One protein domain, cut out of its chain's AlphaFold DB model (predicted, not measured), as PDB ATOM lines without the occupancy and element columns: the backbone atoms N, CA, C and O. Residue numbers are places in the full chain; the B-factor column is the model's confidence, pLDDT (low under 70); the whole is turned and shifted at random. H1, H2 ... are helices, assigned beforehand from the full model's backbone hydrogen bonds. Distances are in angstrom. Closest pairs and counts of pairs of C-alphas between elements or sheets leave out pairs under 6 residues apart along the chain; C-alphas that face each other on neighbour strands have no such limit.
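Overview. This is residues 40 to 108 of the 108 residues of the protein "Phage integrase family protein" of mine drainage metagenome (UniProt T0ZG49). Look for a small compact head with one long arm: H1, H2 and the first part of H3 pack together, and residues 91 to 108, the rest of H3 and the tail after it, stick out of that head. Within the head, H1 crosses the beginning of H3 at a steep tilt, and H2 folds back to pack on that same beginning. You read 69 printed residues with three named helices, H1, H2 and H3 in that order along the chain, and no named strand; the class is all helix. The whole is loose, with a radius of gyration of the C-alphas of 14.9 A, and spans 53 by 25 by 19 A, the arm making the length.

Arrangement. Start with H1, residues 40 to 57, and go on to H2, residues 62 to 73: they form a helical hairpin, at a shallow tilt of 32 degrees and running opposite ways. They only just touch, with 3 pairs of C-alphas within 8 A; the closest C-alphas are those of Trp 55 and Glu 65, 7.2 A apart. Next find H3, residues 81 to 103, whose residues 85 to 89 alone touch residues 48 to 52 of H1. The closest C-alphas there, of Asn 48 and Tyr 85, are 6.8 A apart, and the two helices run the same way at a steep tilt of 58 degrees. Residues 66 to 70 of H2 touch residues 81 to 86 of H3, with the C-alphas of Glu 66 and Ala 82 closest at 5.8 A; the helices run opposite ways at a steep tilt of 53 degrees. The helix packing is mostly crossed, but only just: of the 3 pairs that touch, 1 is at a shallow tilt. In H1 and H2 every O i to N i+4 pair is within hydrogen-bond range; in H3, 18 of 19 are.

Along the chain. Find C-alpha 40 at (358.520, 310.172, 321.486); from there H1 runs 25.9 A to Ala 57. H2 runs 16.1 A from Pro 62 to Met 73. Find C-alpha 81 at (366.499, 307.404, 307.319), where H3 begins; it runs 34.7 A to C-alpha 103 at (389.020, 288.733, 326.034).

Size, cuts and confidence. The C-alphas farthest apart, of Gly 74 and Gly 108, are 53.0 A apart. Without residues 91 to 108, which stand free, the body of 51 residues spans 27 by 22 by 17 A. The printed part has no cut and ends at Gly 108, the chain's last residue. The link from H1 to H2 is tight, with 4 residues, and that from H2 to H3 is short, with 7. Look at residues 105 to 108 for the low confidence, under 70; the mean pLDDT of the printed part is 88.8.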
ATOM      1  N   ALA A  40     358.797 310.892 322.731       90.44
ATOM      2  CA  ALA A  40     358.520 310.172 321.486       90.44
ATOM      3  C   ALA A  40     359.808 309.771 320.747       90.44
ATOM      4  O   ALA A  40     359.878 308.704 320.138       90.44
ATOM      5  N   HIS A  41     360.840 310.619 320.810       91.12
ATOM      6  CA  HIS A  41     362.120 310.364 320.158       91.12
ATOM      7  C   HIS A  41     362.887 309.218 320.827       91.12
ATOM      8  O   HIS A  41     363.397 308.344 320.128       91.12
ATOM      9  N   VAL A  42     362.909 309.175 322.164       93.12
ATOM     10  CA  VAL A  42     363.529 308.076 322.924       93.12
ATOM     11  C   VAL A  42     362.839 306.751 322.612       93.12
ATOM     12  O   VAL A  42     363.514 305.788 322.258       93.12
ATOM     13  N   LEU A  43     361.502 306.721 322.618       91.81
ATOM     14  CA  LEU A  43     360.751 305.520 322.239       91.81
ATOM     15  C   LEU A  43     361.079 305.058 320.815       91.81
ATOM     16  O   LEU A  43     361.203 303.860 320.569       91.81
ATOM     17  N   ARG A  44     361.263 305.992 319.873       91.38
ATOM     18  CA  ARG A  44     361.663 305.654 318.503       91.38
ATOM     19  C   ARG A  44     363.040 304.993 318.458       91.38
ATOM     20  O   ARG A  44     363.186 304.006 317.738       91.38
ATOM     21  N   HIS A  45     364.023 305.490 319.213       91.31
ATOM     22  CA  HIS A  45     365.344 304.851 319.312       91.31
ATOM     23  C   HIS A  45     365.241 303.448 319.902       91.31
ATOM     24  O   HIS A  45     365.682 302.497 319.261       91.31
ATOM     25  N   THR A  46     364.570 303.298 321.045       92.75
ATOM     26  CA  THR A  46     364.396 301.998 321.708       92.75
ATOM     27  C   THR A  46     363.711 300.977 320.800       92.75
ATOM     28  O   THR A  46     364.151 299.833 320.714       92.75
ATOM     29  N   THR A  47     362.658 301.373 320.081       91.94
ATOM     30  CA  THR A  47     361.980 300.479 319.132       91.94
ATOM     31  C   THR A  47     362.904 300.077 317.984       91.94
ATOM     32  O   THR A  47     362.940 298.904 317.631       91.94
ATOM     33  N   ASN A  48     363.685 301.005 317.419       93.62
ATOM     34  CA  ASN A  48     364.631 300.663 316.352       93.62
ATOM     35  C   ASN A  48     365.724 299.696 316.829       93.62
ATOM     36  O   ASN A  48     366.048 298.758 316.106       93.62
ATOM     37  N   GLU A  49     366.257 299.880 318.039       91.06
ATOM     38  CA  GLU A  49     367.238 298.956 318.623       91.06
ATOM     39  C   GLU A  49     366.650 297.558 318.846       91.06
ATOM     40  O   GLU A  49     367.269 296.558 318.479       91.06
ATOM     41  N   ARG A  50     365.431 297.480 319.398       92.50
ATOM     42  CA  ARG A  50     364.731 296.207 319.625       92.50
ATOM     43  C   ARG A  50     364.402 295.487 318.320       92.50
ATOM     44  O   ARG A  50     364.545 294.270 318.262       92.50
ATOM     45  N   LEU A  51     363.997 296.220 317.283       93.06
ATOM     46  CA  LEU A  51     363.756 295.651 315.957       93.06
ATOM     47  C   LEU A  51     365.040 295.077 315.354       93.06
ATOM     48  O   LEU A  51     365.008 293.947 314.887       93.06
ATOM     49  N   SER A  52     366.170 295.792 315.426       91.62
ATOM     50  CA  SER A  52     367.458 295.256 314.955       91.62
ATOM     51  C   SER A  52     367.831 293.950 315.663       91.62
ATOM     52  O   SER A  52     368.183 292.975 315.011       91.62
ATOM     53  N   ALA A  53     367.713 293.904 316.995       91.44
ATOM     54  CA  ALA A  53     368.025 292.697 317.762       91.44
ATOM     55  C   ALA A  53     367.086 291.525 317.419       91.44
ATOM     56  O   ALA A  53     367.520 290.377 317.332       91.44
ATOM     57  N   MET A  54     365.801 291.812 317.204       94.69
ATOM     58  CA  MET A  54     364.819 290.818 316.775       94.69
ATOM     59  C   MET A  54     365.139 290.280 315.378       94.69
ATOM     60  O   MET A  54     365.098 289.073 315.163       94.69
ATOM     61  N   TRP A  55     365.456 291.152 314.426       93.81
ATOM     62  CA  TRP A  55     365.759 290.771 313.047       93.81
ATOM     63  C   TRP A  55     367.059 289.984 312.926       93.81
ATOM     64  O   TRP A  55     367.071 288.968 312.233       93.81
ATOM     65  N   ASP A  56     368.079 290.348 313.704       90.88
ATOM     66  CA  ASP A  56     369.290 289.543 313.862       90.88
ATOM     67  C   ASP A  56     368.970 288.113 314.313       90.88
ATOM     68  O   ASP A  56     369.472 287.152 313.735       90.88
ATOM     69  N   ALA A  57     368.135 287.970 315.350       93.38
ATOM     70  CA  ALA A  57     367.771 286.668 315.907       93.38
ATOM     71  C   ALA A  57     366.962 285.806 314.923       93.38
ATOM     72  O   ALA A  57     367.011 284.581 314.999       93.38
ATOM     73  N   ASN A  58     366.242 286.440 313.996       94.69
ATOM     74  CA  ASN A  58     365.443 285.770 312.970       94.69
ATOM     75  C   ASN A  58     366.165 285.648 311.614       94.69
ATOM     76  O   ASN A  58     365.571 285.155 310.659       94.69
ATOM     77  N   GLY A  59     367.423 286.092 311.505       93.00
ATOM     78  CA  GLY A  59     368.203 285.996 310.267       93.00
ATOM     79  C   GLY A  59     367.643 286.819 309.102       93.00
ATOM     80  O   GLY A  59     367.796 286.427 307.944       93.00
ATOM     81  N   VAL A  60     366.980 287.942 309.386       93.06
ATOM     82  CA  VAL A  60     366.427 288.831 308.355       93.06
ATOM     83  C   VAL A  60     367.557 289.486 307.560       93.06
ATOM     84  O   VAL A  60     368.590 289.871 308.110       93.06
ATOM     85  N   ARG A  61     367.380 289.634 306.242       89.81
ATOM     86  CA  ARG A  61     368.409 290.232 305.385       89.81
ATOM     87  C   ARG A  61     368.366 291.767 305.443       89.81
ATOM     88  O   ARG A  61     367.276 292.336 305.486       89.81
ATOM     89  N   PRO A  62     369.506 292.471 305.309       87.62
ATOM     90  CA  PRO A  62     369.549 293.934 305.435       87.62
ATOM     91  C   PRO A  62     368.569 294.724 304.540       87.62
ATOM     92  O   PRO A  62     367.965 295.675 305.038       87.62
ATOM     93  N   PRO A  63     368.333 294.358 303.260       89.12
ATOM     94  CA  PRO A  63     367.341 295.058 302.435       89.12
ATOM     95  C   PRO A  63     365.904 294.901 302.955       89.12
ATOM     96  O   PRO A  63     365.092 295.820 302.861       89.12
ATOM     97  N   GLU A  64     365.586 293.739 303.531       91.62
ATOM     98  CA  GLU A  64     364.273 293.464 304.122       91.62
ATOM     99  C   GLU A  64     364.100 294.235 305.432       91.62
ATOM    100  O   GLU A  64     363.032 294.805 305.665       91.62
ATOM    101  N   GLU A  65     365.154 294.335 306.247       91.62
ATOM    102  CA  GLU A  65     365.157 295.181 307.443       91.62
ATOM    103  C   GLU A  65     364.877 296.646 307.105       91.62
ATOM    104  O   GLU A  65     364.045 297.280 307.753       91.62
ATOM    105  N   GLU A  66     365.543 297.201 306.087       90.88
ATOM    106  CA  GLU A  66     365.336 298.591 305.672       90.88
ATOM    107  C   GLU A  66     363.888 298.843 305.241       90.88
ATOM    108  O   GLU A  66     363.273 299.834 305.662       90.88
ATOM    109  N   LYS A  67     363.328 297.927 304.446       92.31
ATOM    110  CA  LYS A  67     361.946 298.005 303.975       92.31
ATOM    111  C   LYS A  67     360.951 297.923 305.130       92.31
ATOM    112  O   LYS A  67     360.096 298.800 305.273       92.31
ATOM    113  N   MET A  68     361.090 296.918 305.996       93.31
ATOM    114  CA  MET A  68     360.221 296.746 307.164       93.31
ATOM    115  C   MET A  68     360.329 297.928 308.124       93.31
ATOM    116  O   MET A  68     359.312 298.440 308.591       93.31
ATOM    117  N   ARG A  69     361.547 298.415 308.382       93.25
ATOM    118  CA  ARG A  69     361.783 299.581 309.238       93.25
ATOM    119  C   ARG A  69     361.126 300.825 308.675       93.25
ATOM    120  O   ARG A  69     360.461 301.538 309.421       93.25
ATOM    121  N   SER A  70     361.297 301.084 307.380       92.88
ATOM    122  CA  SER A  70     360.689 302.242 306.726       92.88
ATOM    123  C   SER A  70     359.169 302.184 306.833       92.88
ATOM    124  O   SER A  70     358.561 303.148 307.291       92.88
ATOM    125  N   TYR A  71     358.567 301.027 306.547       91.62
ATOM    126  CA  TYR A  71     357.129 300.824 306.691       91.62
ATOM    127  C   TYR A  71     356.641 301.058 308.131       91.62
ATOM    128  O   TYR A  71     355.766 301.892 308.363       91.62
ATOM    129  N   MET A  72     357.251 300.393 309.117       90.06
ATOM    130  CA  MET A  72     356.859 300.503 310.530       90.06
ATOM    131  C   MET A  72     357.032 301.919 311.091       90.06
ATOM    132  O   MET A  72     356.260 302.354 311.944       90.06
ATOM    133  N   MET A  73     358.048 302.646 310.622       90.06
ATOM    134  CA  MET A  73     358.358 303.998 311.087       90.06
ATOM    135  C   MET A  73     357.655 305.092 310.278       90.06
ATOM    136  O   MET A  73     357.808 306.268 310.620       90.06
ATOM    137  N   GLY A  74     356.903 304.730 309.233       89.31
ATOM    138  CA  GLY A  74     356.250 305.675 308.327       89.31
ATOM    139  C   GLY A  74     357.236 306.503 307.499       89.31
ATOM    140  O   GLY A  74     356.969 307.664 307.203       89.31
ATOM    141  N   TRP A  75     358.403 305.947 307.177       92.12
ATOM    142  CA  TRP A  75     359.376 306.571 306.285       92.12
ATOM    143  C   TRP A  75     359.171 306.103 304.851       92.12
ATOM    144  O   TRP A  75     358.778 304.966 304.597       92.12
ATOM    145  N   ARG A  76     359.513 306.976 303.900       91.38
ATOM    146  CA  ARG A  76     359.646 306.569 302.502       91.38
ATOM    147  C   ARG A  76     360.795 305.565 302.389       91.38
ATOM    148  O   ARG A  76     361.901 305.841 302.866       91.38
ATOM    149  N   GLU A  77     360.532 304.433 301.748       88.19
ATOM    150  CA  GLU A  77     361.555 303.445 301.394       88.19
ATOM    151  C   GLU A  77     362.666 304.117 300.566       88.19
ATOM    152  O   GLU A  77     362.398 305.016 299.764       88.19
ATOM    153  N   GLY A  78     363.930 303.780 300.838       85.69
ATOM    154  CA  GLY A  78     365.082 304.420 300.195       85.69
ATOM    155  C   GLY A  78     365.312 305.890 300.579       85.69
ATOM    156  O   GLY A  78     366.115 306.572 299.950       85.69
ATOM    157  N   SER A  79     364.635 306.427 301.605       89.06
ATOM    158  CA  SER A  79     364.923 307.784 302.112       89.06
ATOM    159  C   SER A  79     366.272 307.912 302.830       89.06
ATOM    160  O   SER A  79     366.656 309.023 303.184       89.06
ATOM    161  N   GLY A  80     366.960 306.802 303.117       88.19
ATOM    162  CA  GLY A  80     368.200 306.776 303.903       88.19
ATOM    163  C   GLY A  80     368.001 306.947 305.417       88.19
ATOM    164  O   GLY A  80     368.938 306.777 306.198       88.19
ATOM    165  N   THR A  81     366.778 307.227 305.882       89.44
ATOM    166  CA  THR A  81     366.499 307.404 307.319       89.44
ATOM    167  C   THR A  81     366.764 306.115 308.103       89.44
ATOM    168  O   THR A  81     367.382 306.138 309.171       89.44
ATOM    169  N   ALA A  82     366.360 304.970 307.545       89.00
ATOM    170  CA  ALA A  82     366.596 303.650 308.124       89.00
ATOM    171  C   ALA A  82     368.092 303.316 308.261       89.00
ATOM    172  O   ALA A  82     368.482 302.679 309.246       89.00
ATOM    173  N   THR A  83     368.920 303.816 307.335       87.12
ATOM    174  CA  THR A  83     370.375 303.615 307.297       87.12
ATOM    175  C   THR A  83     371.073 304.162 308.539       87.12
ATOM    176  O   THR A  83     372.055 303.596 309.011       87.12
ATOM    177  N   THR A  84     370.544 305.236 309.136       86.12
ATOM    178  CA  THR A  84     371.098 305.791 310.384       86.12
ATOM    179  C   THR A  84     371.071 304.759 311.513       86.12
ATOM    180  O   THR A  84     372.025 304.646 312.283       86.12
ATOM    181  N   TYR A  85     369.990 303.984 311.597       85.88
ATOM    182  CA  TYR A  85     369.797 302.986 312.646       85.88
ATOM    183  C   TYR A  85     370.524 301.674 312.337       85.88
ATOM    184  O   TYR A  85     371.080 301.072 313.253       85.88
ATOM    185  N   THR A  86     370.578 301.241 311.069       84.44
ATOM    186  CA  THR A  86     371.369 300.053 310.696       84.44
ATOM    187  C   THR A  86     372.856 300.306 310.919       84.44
ATOM    188  O   THR A  86     373.525 299.461 311.503       84.44
ATOM    189  N   ARG A  87     373.369 301.491 310.563       86.62
ATOM    190  CA  ARG A  87     374.775 301.848 310.785       86.62
ATOM    191  C   ARG A  87     375.165 301.782 312.262       86.62
ATOM    192  O   ARG A  87     376.127 301.097 312.594       86.62
ATOM    193  N   ARG A  88     374.394 302.421 313.152       85.06
ATOM    194  CA  ARG A  88     374.635 302.362 314.610       85.06
ATOM    195  C   ARG A  88     374.634 300.925 315.139       85.06
ATOM    196  O   ARG A  88     375.431 300.583 316.007       85.06
ATOM    197  N   HIS A  89     373.747 300.082 314.612       88.44
ATOM    198  CA  HIS A  89     373.669 298.669 314.981       88.44
ATOM    199  C   HIS A  89     374.904 297.875 314.532       88.44
ATOM    200  O   HIS A  89     375.492 297.147 315.329       88.44
ATOM    201  N   VAL A  90     375.355 298.072 313.290       87.56
ATOM    202  CA  VAL A  90     376.588 297.454 312.773       87.56
ATOM    203  C   VAL A  90     377.810 297.910 313.573       87.56
ATOM    204  O   VAL A  90     378.615 297.073 313.977       87.56
ATOM    205  N   GLU A  91     377.927 299.207 313.870       90.62
ATOM    206  CA  GLU A  91     379.003 299.761 314.707       90.62
ATOM    207  C   GLU A  91     379.019 299.113 316.103       90.62
ATOM    208  O   GLU A  91     380.074 298.693 316.589       90.62
ATOM    209  N   LYS A  92     377.845 298.960 316.732       89.44
ATOM    210  CA  LYS A  92     377.701 298.278 318.026       89.44
ATOM    211  C   LYS A  92     378.180 296.825 317.951       89.44
ATOM    212  O   LYS A  92     378.993 296.420 318.784       89.44
ATOM    213  N   LYS A  93     377.739 296.066 316.944       89.94
ATOM    214  CA  LYS A  93     378.146 294.667 316.732       89.94
ATOM    215  C   LYS A  93     379.647 294.522 316.488       89.94
ATOM    216  O   LYS A  93     380.277 293.638 317.066       89.94
ATOM    217  N   ALA A  94     380.232 295.397 315.672       91.38
ATOM    218  CA  ALA A  94     381.667 295.400 315.407       91.38
ATOM    219  C   ALA A  94     382.472 295.636 316.696       91.38
ATOM    220  O   ALA A  94     383.445 294.929 316.965       91.38
ATOM    221  N   ARG A  95     382.024 296.577 317.538       92.00
ATOM    222  CA  ARG A  95     382.636 296.836 318.847       92.00
ATOM    223  C   ARG A  95     382.540 295.625 319.776       92.00
ATOM    224  O   ARG A  95     383.532 295.257 320.397       92.00
ATOM    225  N   GLU A  96     381.373 294.992 319.863       92.62
ATOM    226  CA  GLU A  96     381.172 293.787 320.677       92.62
ATOM    227  C   GLU A  96     382.062 292.624 320.217       92.62
ATOM    228  O   GLU A  96     382.662 291.940 321.046       92.62
ATOM    229  N   ALA A  97     382.197 292.420 318.905       91.94
ATOM    230  CA  ALA A  97     383.098 291.416 318.342       91.94
ATOM    231  C   ALA A  97     384.570 291.710 318.678       91.94
ATOM    232  O   ALA A  97     385.297 290.807 319.092       91.94
ATOM    233  N   SER A  98     385.001 292.972 318.569       93.38
ATOM    234  CA  SER A  98     386.363 293.388 318.928       93.38
ATOM    235  C   SER A  98     386.681 293.127 320.405       93.38
ATOM    236  O   SER A  98     387.736 292.579 320.718       93.38
ATOM    237  N   LEU A  99     385.754 293.444 321.316       94.00
ATOM    238  CA  LEU A  99     385.926 293.177 322.748       94.00
ATOM    239  C   LEU A  99     386.026 291.677 323.049       94.00
ATOM    240  O   LEU A  99     386.879 291.266 323.833       94.00
ATOM    241  N   LYS A 100     385.212 290.844 322.387       92.75
ATOM    242  CA  LYS A 100     385.286 289.379 322.526       92.75
ATOM    243  C   LYS A 100     386.646 288.825 322.090       92.75
ATOM    244  O   LYS A 100     387.189 287.949 322.758       92.75
ATOM    245  N   LEU A 101     387.217 289.354 321.004       91.44
ATOM    246  CA  LEU A 101     388.557 288.968 320.550       91.44
ATOM    247  C   LEU A 101     389.637 289.323 321.579       91.44
ATOM    248  O   LEU A 101     390.516 288.507 321.827       91.44
ATOM    249  N   GLN A 102     389.555 290.499 322.208       90.88
ATOM    250  CA  GLN A 102     390.513 290.920 323.239       90.88
ATOM    251  C   GLN A 102     390.439 290.063 324.510       90.88
ATOM    252  O   GLN A 102     391.452 289.833 325.160       90.88
ATOM    253  N   GLN A 103     389.244 289.585 324.862       86.50
ATOM    254  CA  GLN A 103     389.020 288.733 326.034       86.50
ATOM    255  C   GLN A 103     389.388 287.266 325.803       86.50
ATOM    256  O   GLN A 103     389.477 286.499 326.761       86.50
ATOM    257  N   THR A 104     389.590 286.857 324.550       76.75
ATOM    258  CA  THR A 104     389.983 285.486 324.234       76.75
ATOM    259  C   THR A 104     391.492 285.364 324.472       76.75
ATOM    260  O   THR A 104     392.259 286.014 323.757       76.75
ATOM    261  N   PRO A 105     391.956 284.564 325.454       66.31
ATOM    262  CA  PRO A 105     393.382 284.385 325.675       66.31
ATOM    263  C   PRO A 105     393.997 283.819 324.397       66.31
ATOM    264  O   PRO A 105     393.477 282.852 323.831       66.31
ATOM    265  N   ARG A 106     395.108 284.402 323.938       65.44
ATOM    266  CA  ARG A 106     395.939 283.755 322.919       65.44
ATOM    267  C   ARG A 106     396.321 282.386 323.477       65.44
ATOM    268  O   ARG A 106     397.053 282.322 324.461       65.44
ATOM    269  N   LYS A 107     395.807 281.308 322.879       61.53
ATOM    270  CA  LYS A 107     396.386 279.977 323.075       61.53
ATOM    271  C   LYS A 107     397.813 280.058 322.534       61.53
ATOM    272  O   LYS A 107     397.989 280.151 321.320       61.53
ATOM    273  N   GLY A 108     398.771 280.189 323.451       53.69
ATOM    274  CA  GLY A 108     400.185 279.936 323.198       53.69
ATOM    275  C   GLY A 108     400.440 278.445 323.088       53.69
ATOM    276  O   GLY A 108     399.639 277.677 323.673       53.69
TER     277      GLY A 108